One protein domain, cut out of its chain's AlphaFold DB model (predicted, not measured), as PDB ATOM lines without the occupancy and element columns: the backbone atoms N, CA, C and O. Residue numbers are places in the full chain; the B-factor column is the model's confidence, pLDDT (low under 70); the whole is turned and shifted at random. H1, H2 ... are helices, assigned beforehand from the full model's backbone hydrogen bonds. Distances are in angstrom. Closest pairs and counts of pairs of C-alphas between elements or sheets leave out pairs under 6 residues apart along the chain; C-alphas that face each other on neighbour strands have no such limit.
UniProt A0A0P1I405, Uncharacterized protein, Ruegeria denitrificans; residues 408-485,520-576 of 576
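AT A GLANCE: This is residues 408 to 485 and 520 to 576 of the 576 residues of an uncharacterized protein of Ruegeria denitrificans (UniProt A0A0P1I405). Two long helices, H4 and H5, run side by side in opposite ways as a long stalk, and four short helices, H1, H2, H3 and H6, gather around one end of it as a loose head. The other end of the stalk is bare, and the chain is cut there. The 135 printed residues hold six named helices, H1 to H6 in order, and no named strand, so the class is all helix. The whole is loose, with a radius of gyration of the C-alphas of 18.6 A, and elongated, spanning 62 by 32 by 21 A.

HOW THE PARTS SIT: H4, residues 445 to 479, is the hub, touching three helices. It touches H5, residues 520 to 552, at a shallow tilt of 20 degrees, opposite ways; their closest C-alphas, Ala 455 and Ala 544, are 4.7 A apart. H2, residues 423 to 430, touches residues 445 to 449 of H4 alone, about perpendicular at 77 degrees, with C-alphas of Ala 429 and Val 446 closest at 5.0 A. H3, residues 434 to 439, touches residues 446 to 450 of H4 alone, at a steep tilt of 64 degrees, with C-alphas of Phe 437 and Ala 450 closest at 5.9 A. H6, residues 559 to 568, touches H2 at a shallow tilt of 19 degrees, the same way; the closest C-alphas, Ser 430 and Asn 568, are 5.9 A apart. H1, residues 410 to 415, touches residues 541 to 545 of H5 alone, with C-alphas of Leu 411 and Glu 545 closest at 6.9 A. In all six helices every O i to N i+4 pair is within hydrogen-bond range.

IN THESE COORDINATES: H4 is 50.5 A long, from C-alpha 445 at (53.587, -121.126, 40.448) to C-alpha 479 at (15.078, -112.510, 72.006). H5 is 47.1 A long and H6 14.2 A, ending with C-alpha 568 at (38.977, -122.276, 39.568). H2 measures 10.9 A, H3 8.9 A and H1 8.7 A.

THE WHOLE: The farthest C-alphas, Ser 421 and Ser 485, are 62.8 A apart. Residues 486 to 519 are not printed; C-alphas 485 and 520 are 8.0 A apart across the cut. Of the links printed whole, none is long. The model's pLDDT is under 70 at residues 408 to 427 and 574 to 576.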
ATOM      1  N   ARG A 408      32.503-103.484  48.568       49.50
ATOM      2  CA  ARG A 408      33.571-104.196  47.871       49.50
ATOM      3  C   ARG A 408      34.365-104.958  48.914       49.50
ATOM      4  O   ARG A 408      34.771-104.384  49.920       49.50
ATOM      5  N   ASP A 409      34.516-106.259  48.690       56.97
ATOM      6  CA  ASP A 409      35.347-107.115  49.527       56.97
ATOM      7  C   ASP A 409      36.768-106.513  49.585       56.97
ATOM      8  O   ASP A 409      37.367-106.286  48.528       56.97
ATOM      9  N   PRO A 410      37.314-106.215  50.777       49.53
ATOM     10  CA  PRO A 410      38.646-105.626  50.920       49.53
ATOM     11  C   PRO A 410      39.748-106.436  50.224       49.53
ATOM     12  O   PRO A 410      40.717-105.852  49.735       49.53
ATOM     13  N   LEU A 411      39.580-107.762  50.124       50.75
ATOM     14  CA  LEU A 411      40.503-108.640  49.406       50.75
ATOM     15  C   LEU A 411      40.500-108.329  47.898       50.75
ATOM     16  O   LEU A 411      41.543-108.352  47.257       50.75
ATOM     17  N   VAL A 412      39.353-107.956  47.326       58.66
ATOM     18  CA  VAL A 412      39.214-107.602  45.899       58.66
ATOM     19  C   VAL A 412      39.849-106.261  45.586       58.66
ATOM     20  O   VAL A 412      40.528-106.116  44.566       58.66
ATOM     21  N   ASP A 413      39.643-105.273  46.453       51.94
ATOM     22  CA  ASP A 413      40.204-103.936  46.252       51.94
ATOM     23  C   ASP A 413      41.738-103.953  46.375       51.94
ATOM     24  O   ASP A 413      42.416-103.284  45.597       51.94
ATOM     25  N   ALA A 414      42.301-104.787  47.260       49.53
ATOM     26  CA  ALA A 414      43.750-104.980  47.371       49.53
ATOM     27  C   ALA A 414      44.378-105.658  46.137       49.53
ATOM     28  O   ALA A 414      45.585-105.550  45.909       49.53
ATOM     29  N   ILE A 415      43.571-106.367  45.343       56.06
ATOM     30  CA  ILE A 415      44.050-107.285  44.310       56.06
ATOM     31  C   ILE A 415      43.847-106.741  42.884       56.06
ATOM     32  O   ILE A 415      44.336-107.368  41.957       56.06
ATOM     33  N   THR A 416      43.222-105.580  42.636       49.56
ATOM     34  CA  THR A 416      42.781-105.196  41.270       49.56
ATOM     35  C   THR A 416      43.591-104.102  40.525       49.56
ATOM     36  O   THR A 416      43.660-102.963  40.965       49.56
ATOM     37  N   ASP A 417      44.174-104.422  39.343       51.28
ATOM     38  CA  ASP A 417      44.904-103.505  38.416       51.28
ATOM     39  C   ASP A 417      44.541-103.793  36.931       51.28
ATOM     40  O   ASP A 417      44.441-104.957  36.524       51.28
ATOM     41  N   PRO A 418      44.318-102.759  36.092       52.78
ATOM     42  CA  PRO A 418      43.994-102.875  34.663       52.78
ATOM     43  C   PRO A 418      45.062-103.406  33.667       52.78
ATOM     44  O   PRO A 418      44.692-103.603  32.504       52.78
ATOM     45  N   TYR A 419      46.339-103.657  34.002       49.34
ATOM     46  CA  TYR A 419      47.380-103.964  32.982       49.34
ATOM     47  C   TYR A 419      48.028-105.372  33.078       49.34
ATOM     48  O   TYR A 419      49.171-105.543  33.493       49.34
ATOM     49  N   GLY A 420      47.309-106.404  32.614       52.31
ATOM     50  CA  GLY A 420      47.657-107.828  32.785       52.31
ATOM     51  C   GLY A 420      48.599-108.486  31.757       52.31
ATOM     52  O   GLY A 420      48.177-108.843  30.659       52.31
ATOM     53  N   SER A 421      49.830-108.814  32.168       49.59
ATOM     54  CA  SER A 421      50.687-109.792  31.458       49.59
ATOM     55  C   SER A 421      51.016-111.055  32.275       49.59
ATOM     56  O   SER A 421      51.163-112.127  31.691       49.59
ATOM     57  N   ASP A 422      50.982-110.988  33.611       57.56
ATOM     58  CA  ASP A 422      51.111-112.158  34.499       57.56
ATOM     59  C   ASP A 422      49.799-112.961  34.669       57.56
ATOM     60  O   ASP A 422      49.807-114.105  35.131       57.56
ATOM     61  N   LYS A 423      48.684-112.418  34.156       59.50
ATOM     62  CA  LYS A 423      47.323-112.988  34.178       59.50
ATOM     63  C   LYS A 423      47.250-114.440  33.674       59.50
ATOM     64  O   LYS A 423      46.659-115.288  34.330       59.50
ATOM     65  N   LEU A 424      47.898-114.764  32.549       56.72
ATOM     66  CA  LEU A 424      47.815-116.105  31.941       56.72
ATOM     67  C   LEU A 424      48.605-117.177  32.703       56.72
ATOM     68  O   LEU A 424      48.255-118.353  32.653       56.72
ATOM     69  N   ARG A 425      49.685-116.808  33.403       67.69
ATOM     70  CA  ARG A 425      50.499-117.789  34.139       67.69
ATOM     71  C   ARG A 425      49.811-118.263  35.407       67.69
ATOM     72  O   ARG A 425      49.963-119.432  35.751       67.69
ATOM     73  N   ASN A 426      49.088-117.371  36.074       65.81
ATOM     74  CA  ASN A 426      48.391-117.695  37.311       65.81
ATOM     75  C   ASN A 426      47.061-118.393  37.037       65.81
ATOM     76  O   ASN A 426      46.798-119.397  37.684       65.81
ATOM     77  N   LEU A 427      46.322-117.984  35.999       69.94
ATOM     78  CA  LEU A 427      45.129-118.708  35.537       69.94
ATOM     79  C   LEU A 427      45.443-120.131  35.041       69.94
ATOM     80  O   LEU A 427      44.697-121.074  35.279       69.94
ATOM     81  N   ASN A 428      46.587-120.338  34.382       74.38
ATOM     82  CA  ASN A 428      46.999-121.695  34.008       74.38
ATOM     83  C   ASN A 428      47.447-122.529  35.217       74.38
ATOM     84  O   ASN A 428      47.339-123.751  35.186       74.38
ATOM     85  N   ALA A 429      47.980-121.888  36.261       74.50
ATOM     86  CA  ALA A 429      48.378-122.567  37.490       74.50
ATOM     87  C   ALA A 429      47.176-122.892  38.391       74.50
ATOM     88  O   ALA A 429      47.210-123.929  39.046       74.50
ATOM     89  N   SER A 430      46.124-122.066  38.390       76.31
ATOM     90  CA  SER A 430      44.873-122.347  39.105       76.31
ATOM     91  C   SER A 430      44.105-123.517  38.502       76.31
ATOM     92  O   SER A 430      43.511-124.295  39.230       76.31
ATOM     93  N   ASN A 431      44.212-123.715  37.186       82.00
ATOM     94  CA  ASN A 431      43.652-124.869  36.476       82.00
ATOM     95  C   ASN A 431      44.477-126.165  36.612       82.00
ATOM     96  O   ASN A 431      44.244-127.140  35.891       82.00
ATOM     97  N   ALA A 432      45.491-126.197  37.480       81.94
ATOM     98  CA  ALA A 432      46.252-127.416  37.712       81.94
ATOM     99  C   ALA A 432      45.365-128.481  38.385       81.94
ATOM    100  O   ALA A 432      44.549-128.183  39.247       81.94
ATOM    101  N   ALA A 433      45.536-129.758  38.025       82.62
ATOM    102  CA  ALA A 433      44.791-130.832  38.680       82.62
ATOM    103  C   ALA A 433      45.083-130.864  40.195       82.62
ATOM    104  O   ALA A 433      46.217-130.620  40.605       82.62
ATOM    105  N   ALA A 434      44.119-131.274  41.027       80.94
ATOM    106  CA  ALA A 434      44.283-131.356  42.488       80.94
ATOM    107  C   ALA A 434      45.546-132.131  42.930       80.94
ATOM    108  O   ALA A 434      46.209-131.791  43.911       80.94
ATOM    109  N   GLN A 435      45.940-133.159  42.170       78.44
ATOM    110  CA  GLN A 435      47.169-133.915  42.424       78.44
ATOM    111  C   GLN A 435      48.445-133.095  42.161       78.44
ATOM    112  O   GLN A 435      49.466-133.323  42.809       78.44
ATOM    113  N   ALA A 436      48.412-132.144  41.227       80.94
ATOM    114  CA  ALA A 436      49.509-131.217  40.976       80.94
ATOM    115  C   ALA A 436      49.642-130.194  42.110       80.94
ATOM    116  O   ALA A 436      50.765-129.944  42.530       80.94
ATOM    117  N   PHE A 437      48.536-129.696  42.672       81.06
ATOM    118  CA  PHE A 437      48.556-128.843  43.867       81.06
ATOM    119  C   PHE A 437      49.228-129.530  45.061       81.06
ATOM    120  O   PHE A 437      50.143-128.969  45.659       81.06
ATOM    121  N   LYS A 438      48.868-130.790  45.339       81.94
ATOM    122  CA  LYS A 438      49.448-131.575  46.446       81.94
ATOM    123  C   LYS A 438      50.951-131.838  46.310       81.94
ATOM    124  O   LYS A 438      51.638-131.977  47.314       81.94
ATOM    125  N   ASN A 439      51.454-131.939  45.078       85.19
ATOM    126  CA  ASN A 439      52.850-132.299  44.796       85.19
ATOM    127  C   ASN A 439      53.707-131.109  44.335       85.19
ATOM    128  O   ASN A 439      54.896-131.276  44.051       85.19
ATOM    129  N   ALA A 440      53.122-129.918  44.210       88.25
ATOM    130  CA  ALA A 440      53.829-128.741  43.744       88.25
ATOM    131  C   ALA A 440      54.872-128.295  44.773       88.25
ATOM    132  O   ALA A 440      54.611-128.207  45.970       88.25
ATOM    133  N   SER A 441      56.072-127.956  44.297       91.44
ATOM    134  CA  SER A 441      57.048-127.275  45.148       91.44
ATOM    135  C   SER A 441      56.461-125.934  45.610       91.44
ATOM    136  O   SER A 441      55.929-125.222  44.749       91.44
ATOM    137  N   PRO A 442      56.621-125.533  46.887       87.31
ATOM    138  CA  PRO A 442      56.104-124.256  47.396       87.31
ATOM    139  C   PRO A 442      56.527-123.035  46.565       87.31
ATOM    140  O   PRO A 442      55.774-122.084  46.429       87.31
ATOM    141  N   ASN A 443      57.705-123.086  45.932       86.56
ATOM    142  CA  ASN A 443      58.231-121.990  45.111       86.56
ATOM    143  C   ASN A 443      57.763-122.022  43.644       86.56
ATOM    144  O   ASN A 443      58.062-121.103  42.879       86.56
ATOM    145  N   SER A 444      57.089-123.091  43.213       90.25
ATOM    146  CA  SER A 444      56.502-123.170  41.874       90.25
ATOM    147  C   SER A 444      55.232-122.324  41.802       90.25
ATOM    148  O   SER A 444      54.584-122.101  42.817       90.25
ATOM    149  N   ASN A 445      54.832-121.887  40.604       83.19
ATOM    150  CA  ASN A 445      53.587-121.126  40.448       83.19
ATOM    151  C   ASN A 445      52.371-121.885  41.014       83.19
ATOM    152  O   ASN A 445      51.554-121.284  41.693       83.19
ATOM    153  N   VAL A 446      52.288-123.201  40.788       87.38
ATOM    154  CA  VAL A 446      51.207-124.042  41.330       87.38
ATOM    155  C   VAL A 446      51.268-124.101  42.860       87.38
ATOM    156  O   VAL A 446      50.238-123.981  43.504       87.38
ATOM    157  N   GLY A 447      52.459-124.207  43.460       89.25
ATOM    158  CA  GLY A 447      52.617-124.231  44.922       89.25
ATOM    159  C   GLY A 447      52.308-122.891  45.596       89.25
ATOM    160  O   GLY A 447      51.709-122.866  46.669       89.25
ATOM    161  N   LYS A 448      52.642-121.772  44.945       88.94
ATOM    162  CA  LYS A 448      52.266-120.429  45.413       88.94
ATOM    163  C   LYS A 448      50.753-120.219  45.356       88.94
ATOM    164  O   LYS A 448      50.176-119.731  46.318       88.94
ATOM    165  N   ILE A 449      50.107-120.654  44.270       89.56
ATOM    166  CA  ILE A 449      48.642-120.621  44.157       89.56
ATOM    167  C   ILE A 449      47.992-121.569  45.178       89.56
ATOM    168  O   ILE A 449      47.004-121.185  45.784       89.56
ATOM    169  N   ALA A 450      48.584-122.737  45.462       90.50
ATOM    170  CA  ALA A 450      48.130-123.628  46.539       90.50
ATOM    171  C   ALA A 450      48.170-122.936  47.912       90.50
ATOM    172  O   ALA A 450      47.263-123.074  48.725       90.50
ATOM    173  N   THR A 451      49.246-122.184  48.163       91.19
ATOM    174  CA  THR A 451      49.436-121.433  49.411       91.19
ATOM    175  C   THR A 451      48.403-120.316  49.531       91.19
ATOM    176  O   THR A 451      47.841-120.118  50.604       91.19
ATOM    177  N   TYR A 452      48.121-119.620  48.424       92.88
ATOM    178  CA  TYR A 452      47.040-118.640  48.361       92.88
ATOM    179  C   TYR A 452      45.678-119.278  48.635       92.88
ATOM    180  O   TYR A 452      44.959-118.783  49.496       92.88
ATOM    181  N   GLN A 453      45.356-120.386  47.963       93.94
ATOM    182  CA  GLN A 453      44.099-121.107  48.148       93.94
ATOM    183  C   GLN A 453      43.870-121.454  49.623       93.94
ATOM    184  O   GLN A 453      42.853-121.063  50.180       93.94
ATOM    185  N   ALA A 454      44.844-122.088  50.283       93.25
ATOM    186  CA  ALA A 454      44.716-122.469  51.690       93.25
ATOM    187  C   ALA A 454      44.535-121.259  52.630       93.25
ATOM    188  O   ALA A 454      43.757-121.312  53.581       93.25
ATOM    189  N   ALA A 455      45.243-120.154  52.371       92.81
ATOM    190  CA  ALA A 455      45.104-118.934  53.165       92.81
ATOM    191  C   ALA A 455      43.743-118.249  52.944       92.81
ATOM    192  O   ALA A 455      43.137-117.762  53.897       92.81
ATOM    193  N   ALA A 456      43.254-118.236  51.702       91.75
ATOM    194  CA  ALA A 456      41.949-117.693  51.352       91.75
ATOM    195  C   ALA A 456      40.802-118.545  51.921       91.75
ATOM    196  O   ALA A 456      39.866-117.978  52.474       91.75
ATOM    197  N   GLU A 457      40.890-119.878  51.865       93.88
ATOM    198  CA  GLU A 457      39.927-120.796  52.499       93.88
ATOM    199  C   GLU A 457      39.807-120.516  54.003       93.88
ATOM    200  O   GLU A 457      38.698-120.358  54.513       93.88
ATOM    201  N   ASN A 458      40.939-120.365  54.700       94.88
ATOM    202  CA  ASN A 458      40.950-120.018  56.122       94.88
ATOM    203  C   ASN A 458      40.298-118.649  56.394       94.88
ATOM    204  O   ASN A 458      39.491-118.515  57.310       94.88
ATOM    205  N   TYR A 459      40.614-117.635  55.580       94.56
ATOM    206  CA  TYR A 459      39.999-116.309  55.691       94.56
ATOM    207  C   TYR A 459      38.480-116.354  55.496       94.56
ATOM    208  O   TYR A 459      37.747-115.789  56.307       94.56
ATOM    209  N   TYR A 460      37.995-117.021  54.447       92.69
ATOM    210  CA  TYR A 460      36.561-117.110  54.179       92.69
ATOM    211  C   TYR A 460      35.819-117.948  55.228       92.69
ATOM    212  O   TYR A 460      34.696-117.586  55.576       92.69
ATOM    213  N   GLY A 461      36.451-118.992  55.777       93.25
ATOM    214  CA  GLY A 461      35.925-119.752  56.915       93.25
ATOM    215  C   GLY A 461      35.722-118.869  58.148       93.25
ATOM    216  O   GLY A 461      34.591-118.681  58.582       93.25
ATOM    217  N   LEU A 462      36.788-118.213  58.622       93.19
ATOM    218  CA  LEU A 462      36.729-117.310  59.783       93.19
ATOM    219  C   LEU A 462      35.759-116.145  59.580       93.19
ATOM    220  O   LEU A 462      35.057-115.729  60.501       93.19
ATOM    221  N   ARG A 463      35.693-115.615  58.354       92.44
ATOM    222  CA  ARG A 463      34.734-114.567  58.011       92.44
ATOM    223  C   ARG A 463      33.292-115.073  58.115       92.44
ATOM    224  O   ARG A 463      32.446-114.306  58.568       92.44
ATOM    225  N   SER A 464      33.009-116.310  57.698       92.69
ATOM    226  CA  SER A 464      31.691-116.940  57.869       92.69
ATOM    227  C   SER A 464      31.349-117.101  59.347       92.69
ATOM    228  O   SER A 464      30.296-116.630  59.770       92.69
ATOM    229  N   ASP A 465      32.271-117.651  60.138       94.00
ATOM    230  CA  ASP A 465      32.093-117.843  61.583       94.00
ATOM    231  C   ASP A 465      31.820-116.504  62.290       94.00
ATOM    232  O   ASP A 465      30.919-116.395  63.119       94.00
ATOM    233  N   LEU A 466      32.529-115.437  61.901       93.44
ATOM    234  CA  LEU A 466      32.289-114.083  62.405       93.44
ATOM    235  C   LEU A 466      30.887-113.559  62.058       93.44
ATOM    236  O   LEU A 466      30.295-112.821  62.850       93.44
ATOM    237  N   TYR A 467      30.367-113.867  60.866       92.25
ATOM    238  CA  TYR A 467      29.004-113.484  60.496       92.25
ATOM    239  C   TYR A 467      27.964-114.240  61.323       92.25
ATOM    240  O   TYR A 467      27.012-113.604  61.777       92.25
ATOM    241  N   ASP A 468      28.154-115.540  61.543       93.25
ATOM    242  CA  ASP A 468      27.251-116.347  62.365       93.25
ATOM    243  C   ASP A 468      27.287-115.897  63.833       93.25
ATOM    244  O   ASP A 468      26.235-115.571  64.371       93.25
ATOM    245  N   ALA A 469      28.464-115.695  64.436       92.75
ATOM    246  CA  ALA A 469      28.585-115.191  65.811       92.75
ATOM    247  C   ALA A 469      27.911-113.819  66.005       92.75
ATOM    248  O   ALA A 469      27.267-113.549  67.020       92.75
ATOM    249  N   ARG A 470      28.009-112.930  65.007       91.44
ATOM    250  CA  ARG A 470      27.299-111.639  65.027       91.44
ATOM    251  C   ARG A 470      25.792-111.796  64.897       91.44
ATOM    252  O   ARG A 470      25.067-111.000  65.495       91.44
ATOM    253  N   ARG A 471      25.326-112.748  64.084       93.88
ATOM    254  CA  ARG A 471      23.899-113.057  63.970       93.88
ATOM    255  C   ARG A 471      23.387-113.602  65.296       93.88
ATOM    256  O   ARG A 471      22.405-113.075  65.791       93.88
ATOM    257  N   ASP A 472      24.095-114.544  65.902       94.69
ATOM    258  CA  ASP A 472      23.698-115.159  67.166       94.69
ATOM    259  C   ASP A 472      23.661-114.125  68.304       94.69
ATOM    260  O   ASP A 472      22.689-114.072  69.051       94.69
ATOM    261  N   LEU A 473      24.642-113.214  68.380       94.06
ATOM    262  CA  LEU A 473      24.614-112.093  69.331       94.06
ATOM    263  C   LEU A 473      23.413-111.161  69.098       94.06
ATOM    264  O   LEU A 473      22.822-110.648  70.048       94.06
ATOM    265  N   LYS A 474      23.063-110.901  67.834       94.56
ATOM    266  CA  LYS A 474      21.902-110.078  67.482       94.56
ATOM    267  C   LYS A 474      20.604-110.774  67.881       94.56
ATOM    268  O   LYS A 474      19.780-110.148  68.536       94.56
ATOM    269  N   ASP A 475      20.451-112.039  67.512       94.12
ATOM    270  CA  ASP A 475      19.267-112.843  67.800       94.12
ATOM    271  C   ASP A 475      19.083-112.996  69.320       94.12
ATOM    272  O   ASP A 475      17.968-112.843  69.811       94.12
ATOM    273  N   LEU A 476      20.174-113.178  70.080       96.88
ATOM    274  CA  LEU A 476      20.153-113.192  71.544       96.88
ATOM    275  C   LEU A 476      19.604-111.873  72.108       96.88
ATOM    276  O   LEU A 476      18.671-111.897  72.909       96.88
ATOM    277  N   ASN A 477      20.121-110.728  71.647       94.06
ATOM    278  CA  ASN A 477      19.651-109.407  72.081       94.06
ATOM    279  C   ASN A 477      18.207-109.105  71.654       94.06
ATOM    280  O   ASN A 477      17.508-108.398  72.365       94.06
ATOM    281  N   GLU A 478      17.754-109.604  70.501       94.75
ATOM    282  CA  GLU A 478      16.361-109.448  70.052       94.75
ATOM    283  C   GLU A 478      15.395-110.376  70.800       94.75
ATOM    284  O   GLU A 478      14.205-110.076  70.885       94.75
ATOM    285  N   SER A 479      15.889-111.505  71.313       96.50
ATOM    286  CA  SER A 479      15.078-112.510  72.006       96.50
ATOM    287  C   SER A 479      14.870-112.243  73.495       96.50
ATOM    288  O   SER A 479      13.939-112.802  74.071       96.50
ATOM    289  N   PHE A 480      15.723-111.424  74.113       96.75
ATOM    290  CA  PHE A 480      15.645-111.109  75.534       96.75
ATOM    291  C   PHE A 480      14.818-109.838  75.753       96.75
ATOM    292  O   PHE A 480      15.190-108.759  75.299       96.75
ATOM    293  N   ASP A 481      13.687-109.983  76.438       96.44
ATOM    294  CA  ASP A 481      12.768-108.902  76.813       96.44
ATOM    295  C   ASP A 481      12.800-108.577  78.318       96.44
ATOM    296  O   ASP A 481      12.003-107.763  78.788       96.44
ATOM    297  N   GLY A 482      13.715-109.208  79.062       96.00
ATOM    298  CA  GLY A 482      13.908-108.999  80.493       96.00
ATOM    299  C   GLY A 482      14.652-107.704  80.831       96.00
ATOM    300  O   GLY A 482      15.217-107.032  79.966       96.00
ATOM    301  N   ARG A 483      14.645-107.370  82.123       97.56
ATOM    302  CA  ARG A 483      15.412-106.258  82.700       97.56
ATOM    303  C   ARG A 483      16.860-106.670  82.959       97.56
ATOM    304  O   ARG A 483      17.187-107.858  82.901       97.56
ATOM    305  N   SER A 484      17.728-105.692  83.200       96.50
ATOM    306  CA  SER A 484      19.120-105.966  83.575       96.50
ATOM    307  C   SER A 484      19.214-106.593  84.967       96.50
ATOM    308  O   SER A 484      18.323-106.407  85.799       96.50
ATOM    309  N   SER A 485      20.293-107.340  85.221       96.62
ATOM    310  CA  SER A 485      20.520-107.956  86.536       96.62
ATOM    311  C   SER A 485      20.604-106.911  87.659       96.62
ATOM    312  O   SER A 485      20.050-107.132  88.734       96.62
ATOM    313  N   GLU A 520      23.116-112.252  80.373       95.94
ATOM    314  CA  GLU A 520      24.271-111.351  80.351       95.94
ATOM    315  C   GLU A 520      25.588-112.115  80.196       95.94
ATOM    316  O   GLU A 520      26.408-111.721  79.365       95.94
ATOM    317  N   GLU A 521      25.745-113.247  80.888       96.31
ATOM    318  CA  GLU A 521      26.878-114.165  80.718       96.31
ATOM    319  C   GLU A 521      26.979-114.644  79.260       96.31
ATOM    320  O   GLU A 521      28.005-114.454  78.606       96.31
ATOM    321  N   THR A 522      25.882-115.166  78.698       96.44
ATOM    322  CA  THR A 522      25.850-115.648  77.302       96.44
ATOM    323  C   THR A 522      26.152-114.526  76.301       96.44
ATOM    324  O   THR A 522      26.842-114.725  75.295       96.44
ATOM    325  N   ARG A 523      25.626-113.324  76.551       96.75
ATOM    326  CA  ARG A 523      25.854-112.139  75.719       96.75
ATOM    327  C   ARG A 523      27.322-111.733  75.739       96.75
ATOM    328  O   ARG A 523      27.861-111.366  74.691       96.75
ATOM    329  N   ASP A 524      27.950-111.757  76.905       92.88
ATOM    330  CA  ASP A 524      29.338-111.347  77.074       92.88
ATOM    331  C   ASP A 524      30.309-112.380  76.481       92.88
ATOM    332  O   ASP A 524      31.257-111.979  75.798       92.88
ATOM    333  N   ASP A 525      30.005-113.676  76.590       93.50
ATOM    334  CA  ASP A 525      30.718-114.748  75.883       93.50
ATOM    335  C   ASP A 525      30.670-114.547  74.357       93.50
ATOM    336  O   ASP A 525      31.713-114.473  73.700       93.50
ATOM    337  N   LEU A 526      29.480-114.336  73.779       93.00
ATOM    338  CA  LEU A 526      29.330-114.074  72.338       93.00
ATOM    339  C   LEU A 526      30.035-112.786  71.893       93.00
ATOM    340  O   LEU A 526      30.568-112.705  70.781       93.00
ATOM    341  N   ARG A 527      30.054-111.746  72.735       90.94
ATOM    342  CA  ARG A 527      30.845-110.531  72.471       90.94
ATOM    343  C   ARG A 527      32.340-110.839  72.443       90.94
ATOM    344  O   ARG A 527      33.039-110.276  71.591       90.94
ATOM    345  N   GLY A 528      32.812-111.709  73.336       89.56
ATOM    346  CA  GLY A 528      34.165-112.262  73.325       89.56
ATOM    347  C   GLY A 528      34.474-112.956  72.000       89.56
ATOM    348  O   GLY A 528      35.391-112.533  71.292       89.56
ATOM    349  N   ASP A 529      33.638-113.910  71.593       92.50
ATOM    350  CA  ASP A 529      33.797-114.658  70.339       92.50
ATOM    351  C   ASP A 529      33.833-113.739  69.110       92.50
ATOM    352  O   ASP A 529      34.710-113.854  68.252       92.50
ATOM    353  N   VAL A 530      32.925-112.758  69.027       90.38
ATOM    354  CA  VAL A 530      32.909-111.779  67.925       90.38
ATOM    355  C   VAL A 530      34.199-110.955  67.883       90.38
ATOM    356  O   VAL A 530      34.666-110.594  66.793       90.38
ATOM    357  N   LYS A 531      34.774-110.611  69.040       89.56
ATOM    358  CA  LYS A 531      36.032-109.858  69.122       89.56
ATOM    359  C   LYS A 531      37.204-110.707  68.633       89.56
ATOM    360  O   LYS A 531      37.968-110.225  67.792       89.56
ATOM    361  N   ASP A 532      37.305-111.944  69.098       86.50
ATOM    362  CA  ASP A 532      38.403-112.852  68.762       86.50
ATOM    363  C   ASP A 532      38.352-113.259  67.285       86.50
ATOM    364  O   ASP A 532      39.318-113.039  66.547       86.50
ATOM    365  N   LEU A 533      37.182-113.680  66.789       92.06
ATOM    366  CA  LEU A 533      36.972-113.998  65.371       92.06
ATOM    367  C   LEU A 533      37.277-112.810  64.459       92.06
ATOM    368  O   LEU A 533      37.787-112.985  63.351       92.06
ATOM    369  N   ARG A 534      37.002-111.576  64.900       89.88
ATOM    370  CA  ARG A 534      37.355-110.377  64.129       89.88
ATOM    371  C   ARG A 534      38.867-110.218  63.999       89.88
ATOM    372  O   ARG A 534      39.333-109.853  62.917       89.88
ATOM    373  N   VAL A 535      39.621-110.446  65.072       87.31
ATOM    374  CA  VAL A 535      41.090-110.390  65.043       87.31
ATOM    375  C   VAL A 535      41.637-111.490  64.139       87.31
ATOM    376  O   VAL A 535      42.412-111.186  63.227       87.31
ATOM    377  N   ASP A 536      41.170-112.723  64.308       88.00
ATOM    378  CA  ASP A 536      41.602-113.870  63.505       88.00
ATOM    379  C   ASP A 536      41.280-113.686  62.020       88.00
ATOM    380  O   ASP A 536      42.140-113.911  61.163       88.00
ATOM    381  N   THR A 537      40.092-113.165  61.701       89.88
ATOM    382  CA  THR A 537      39.699-112.830  60.325       89.88
ATOM    383  C   THR A 537      40.657-111.805  59.708       89.88
ATOM    384  O   THR A 537      41.075-111.976  58.563       89.88
ATOM    385  N   MET A 538      41.062-110.761  60.445       85.12
ATOM    386  CA  MET A 538      42.026-109.766  59.943       85.12
ATOM    387  C   MET A 538      43.418-110.369  59.711       85.12
ATOM    388  O   MET A 538      44.081-110.039  58.723       85.12
ATOM    389  N   VAL A 539      43.874-111.256  60.599       87.69
ATOM    390  CA  VAL A 539      45.160-111.951  60.444       87.69
ATOM    391  C   VAL A 539      45.127-112.873  59.225       87.69
ATOM    392  O   VAL A 539      46.035-112.813  58.391       87.69
ATOM    393  N   ALA A 540      44.073-113.677  59.078       89.19
ATOM    394  CA  ALA A 540      43.889-114.571  57.937       89.19
ATOM    395  C   ALA A 540      43.772-113.795  56.618       89.19
ATOM    396  O   ALA A 540      44.393-114.179  55.626       89.19
ATOM    397  N   GLN A 541      43.081-112.650  56.620       90.25
ATOM    398  CA  GLN A 541      43.021-111.750  55.470       90.25
ATOM    399  C   GLN A 541      44.425-111.315  55.035       90.25
ATOM    400  O   GLN A 541      44.779-111.430  53.863       90.25
ATOM    401  N   LYS A 542      45.267-110.864  55.975       86.44
ATOM    402  CA  LYS A 542      46.641-110.441  55.658       86.44
ATOM    403  C   LYS A 542      47.518-111.586  55.166       86.44
ATOM    404  O   LYS A 542      48.361-111.374  54.293       86.44
ATOM    405  N   GLN A 543      47.316-112.796  55.681       87.88
ATOM    406  CA  GLN A 543      47.996-113.987  55.174       87.88
ATOM    407  C   GLN A 543      47.570-114.313  53.737       87.88
ATOM    408  O   GLN A 543      48.437-114.588  52.904       87.88
ATOM    409  N   ALA A 544      46.273-114.225  53.427       90.00
ATOM    410  CA  ALA A 544      45.747-114.421  52.078       90.00
ATOM    411  C   ALA A 544      46.269-113.353  51.103       90.00
ATOM    412  O   ALA A 544      46.761-113.701  50.031       90.00
ATOM    413  N   GLU A 545      46.266-112.074  51.495       86.12
ATOM    414  CA  GLU A 545      46.838-110.966  50.711       86.12
ATOM    415  C   GLU A 545      48.331-111.185  50.418       86.12
ATOM    416  O   GLU A 545      48.781-111.016  49.283       86.12
ATOM    417  N   TYR A 546      49.113-111.604  51.417       86.12
ATOM    418  CA  TYR A 546      50.541-111.878  51.244       86.12
ATOM    419  C   TYR A 546      50.797-113.077  50.320       86.12
ATOM    420  O   TYR A 546      51.643-113.005  49.423       86.12
ATOM    421  N   ALA A 547      50.059-114.172  50.511       87.75
ATOM    422  CA  ALA A 547      50.163-115.356  49.664       87.75
ATOM    423  C   ALA A 547      49.749-115.045  48.219       87.75
ATOM    424  O   ALA A 547      50.410-115.487  47.274       87.75
ATOM    425  N   PHE A 548      48.713-114.220  48.045       88.19
ATOM    426  CA  PHE A 548      48.308-113.708  46.745       88.19
ATOM    427  C   PHE A 548      49.427-112.892  46.099       88.19
ATOM    428  O   PHE A 548      49.804-113.171  44.963       88.19
ATOM    429  N   TYR A 549      49.994-111.925  46.826       86.31
ATOM    430  CA  TYR A 549      51.083-111.081  46.337       86.31
ATOM    431  C   TYR A 549      52.292-111.915  45.893       86.31
ATOM    432  O   TYR A 549      52.874-111.659  44.837       86.31
ATOM    433  N   ASP A 550      52.665-112.952  46.648       84.88
ATOM    434  CA  ASP A 550      53.774-113.837  46.279       84.88
ATOM    435  C   ASP A 550      53.461-114.707  45.045       84.88
ATOM    436  O   ASP A 550      54.335-114.941  44.193       84.88
ATOM    437  N   ALA A 551      52.210-115.158  44.910       84.44
ATOM    438  CA  ALA A 551      51.725-115.899  43.747       84.44
ATOM    439  C   ALA A 551      51.620-115.018  42.495       84.44
ATOM    440  O   ALA A 551      51.961-115.447  41.389       84.44
ATOM    441  N   SER A 552      51.200-113.766  42.658       82.75
ATOM    442  CA  SER A 552      51.066-112.778  41.592       82.75
ATOM    443  C   SER A 552      52.352-112.027  41.282       82.75
ATOM    444  O   SER A 552      52.421-111.322  40.277       82.75
ATOM    445  N   LYS A 553      53.389-112.197  42.109       82.06
ATOM    446  CA  LYS A 553      54.632-111.415  42.049       82.06
ATOM    447  C   LYS A 553      54.359-109.912  42.118       82.06
ATOM    448  O   LYS A 553      54.988-109.129  41.409       82.06
ATOM    449  N   GLY A 554      53.384-109.537  42.940       76.25
ATOM    450  CA  GLY A 554      52.935-108.164  43.109       76.25
ATOM    451  C   GLY A 554      52.124-107.602  41.948       76.25
ATOM    452  O   GLY A 554      51.873-106.401  41.928       76.25
ATOM    453  N   THR A 555      51.696-108.431  40.991       76.44
ATOM    454  CA  THR A 555      50.716-107.989  39.995       76.44
ATOM    455  C   THR A 555      49.304-108.112  40.538       76.44
ATOM    456  O   THR A 555      48.909-109.130  41.099       76.44
ATOM    457  N   ALA A 556      48.527-107.059  40.365       74.31
ATOM    458  CA  ALA A 556      47.117-107.081  40.683       74.31
ATOM    459  C   ALA A 556      46.322-107.639  39.474       74.31
ATOM    460  O   ALA A 556      46.662-107.417  38.309       74.31
ATOM    461  N   LEU A 557      45.302-108.452  39.746       73.94
ATOM    462  CA  LEU A 557      44.394-109.073  38.787       73.94
ATOM    463  C   LEU A 557      43.137-108.227  38.616       73.94
ATOM    464  O   LEU A 557      42.492-107.887  39.588       73.94
ATOM    465  N   THR A 558      42.697-107.967  37.386       80.75
ATOM    466  CA  THR A 558      41.368-107.369  37.132       80.75
ATOM    467  C   THR A 558      40.252-108.112  37.888       80.75
ATOM    468  O   THR A 558      40.366-109.335  37.982       80.75
ATOM    469  N   PRO A 559      39.148-107.458  38.313       79.50
ATOM    470  CA  PRO A 559      38.076-108.115  39.073       79.50
ATOM    471  C   PRO A 559      37.573-109.412  38.422       79.50
ATOM    472  O   PRO A 559      37.499-110.438  39.083       79.50
ATOM    473  N   ASP A 560      37.366-109.406  37.101       81.62
ATOM    474  CA  ASP A 560      36.946-110.594  36.340       81.62
ATOM    475  C   ASP A 560      37.970-111.741  36.405       81.62
ATOM    476  O   ASP A 560      37.609-112.910  36.430       81.62
ATOM    477  N   ALA A 561      39.265-111.415  36.441       81.12
ATOM    478  CA  ALA A 561      40.337-112.409  36.529       81.12
ATOM    479  C   ALA A 561      40.503-112.959  37.944       81.12
ATOM    480  O   ALA A 561      40.924-114.100  38.103       81.12
ATOM    481  N   LEU A 562      40.213-112.142  38.957       84.69
ATOM    482  CA  LEU A 562      40.159-112.597  40.337       84.69
ATOM    483  C   LEU A 562      38.956-113.518  40.548       84.69
ATOM    484  O   LEU A 562      39.113-114.569  41.156       84.69
ATOM    485  N   ALA A 563      37.797-113.168  39.987       85.31
ATOM    486  CA  ALA A 563      36.613-114.020  40.006       85.31
ATOM    487  C   ALA A 563      36.876-115.366  39.311       85.31
ATOM    488  O   ALA A 563      36.616-116.404  39.904       85.31
ATOM    489  N   GLU A 564      37.483-115.361  38.118       86.94
ATOM    490  CA  GLU A 564      37.882-116.588  37.404       86.94
ATOM    491  C   GLU A 564      38.927-117.399  38.195       86.94
ATOM    492  O   GLU A 564      38.889-118.627  38.229       86.94
ATOM    493  N   LEU A 565      39.872-116.731  38.865       86.94
ATOM    494  CA  LEU A 565      40.822-117.395  39.756       86.94
ATOM    495  C   LEU A 565      40.106-118.053  40.944       86.94
ATOM    496  O   LEU A 565      40.416-119.196  41.257       86.94
ATOM    497  N   HIS A 566      39.174-117.355  41.592       92.00
ATOM    498  CA  HIS A 566      38.416-117.874  42.732       92.00
ATOM    499  C   HIS A 566      37.528-119.045  42.324       92.00
ATOM    500  O   HIS A 566      37.555-120.069  42.993       92.00
ATOM    501  N   GLU A 567      36.837-118.941  41.188       90.88
ATOM    502  CA  GLU A 567      36.033-120.027  40.626       90.88
ATOM    503  C   GLU A 567      36.878-121.288  40.394       90.88
ATOM    504  O   GLU A 567      36.503-122.372  40.831       90.88
ATOM    505  N   ASN A 568      38.068-121.146  39.797       88.88
ATOM    506  CA  ASN A 568      38.977-122.276  39.568       88.88
ATOM    507  C   ASN A 568      39.540-122.887  40.862       88.88
ATOM    508  O   ASN A 568      39.957-124.043  40.858       88.88
ATOM    509  N   LEU A 569      39.607-122.105  41.942       89.25
ATOM    510  CA  LEU A 569      40.093-122.543  43.252       89.25
ATOM    511  C   LEU A 569      38.962-122.963  44.198       89.25
ATOM    512  O   LEU A 569      39.245-123.245  45.357       89.25
ATOM    513  N   GLU A 570      37.711-122.983  43.729       93.25
ATOM    514  CA  GLU A 570      36.523-123.259  44.552       93.25
ATOM    515  C   GLU A 570      36.380-122.290  45.750       93.25
ATOM    516  O   GLU A 570      35.808-122.622  46.786       93.25
ATOM    517  N   LEU A 571      36.886-121.062  45.599       90.44
ATOM    518  CA  LEU A 571      36.757-119.979  46.573       90.44
ATOM    519  C   LEU A 571      35.498-119.137  46.289       90.44
ATOM    520  O   LEU A 571      35.099-119.006  45.127       90.44
ATOM    521  N   PRO A 572      34.905-118.485  47.309       88.50
ATOM    522  CA  PRO A 572      33.802-117.547  47.113       88.50
ATOM    523  C   PRO A 572      34.147-116.459  46.085       88.50
ATOM    524  O   PRO A 572      35.183-115.788  46.186       88.50
ATOM    525  N   THR A 573      33.283-116.274  45.084       83.38
ATOM    526  CA  THR A 573      33.426-115.207  44.088       83.38
ATOM    527  C   THR A 573      32.821-113.917  44.626       83.38
ATOM    528  O   THR A 573      31.838-113.906  45.356       83.38
ATOM    529  N   THR A 574      33.419-112.785  44.280       62.75
ATOM    530  CA  THR A 574      33.108-111.495  44.916       62.75
ATOM    531  C   THR A 574      31.969-110.740  44.232       62.75
ATOM    532  O   THR A 574      31.891-109.513  44.304       62.75
ATOM    533  N   THR A 575      31.158-111.463  43.461       52.16
ATOM    534  CA  THR A 575      30.046-110.933  42.665       52.16
ATOM    535  C   THR A 575      28.679-111.123  43.316       52.16
ATOM    536  O   THR A 575      27.732-110.484  42.852       52.16
ATOM    537  N   ASP A 576      28.601-111.923  44.378       41.09
ATOM    538  CA  ASP A 576      27.422-112.087  45.236       41.09
ATOM    539  C   ASP A 576      27.586-111.265  46.523       41.09
ATOM    540  O   ASP A 576      26.583-110.632  46.940       41.09
TER     541      ASP A 576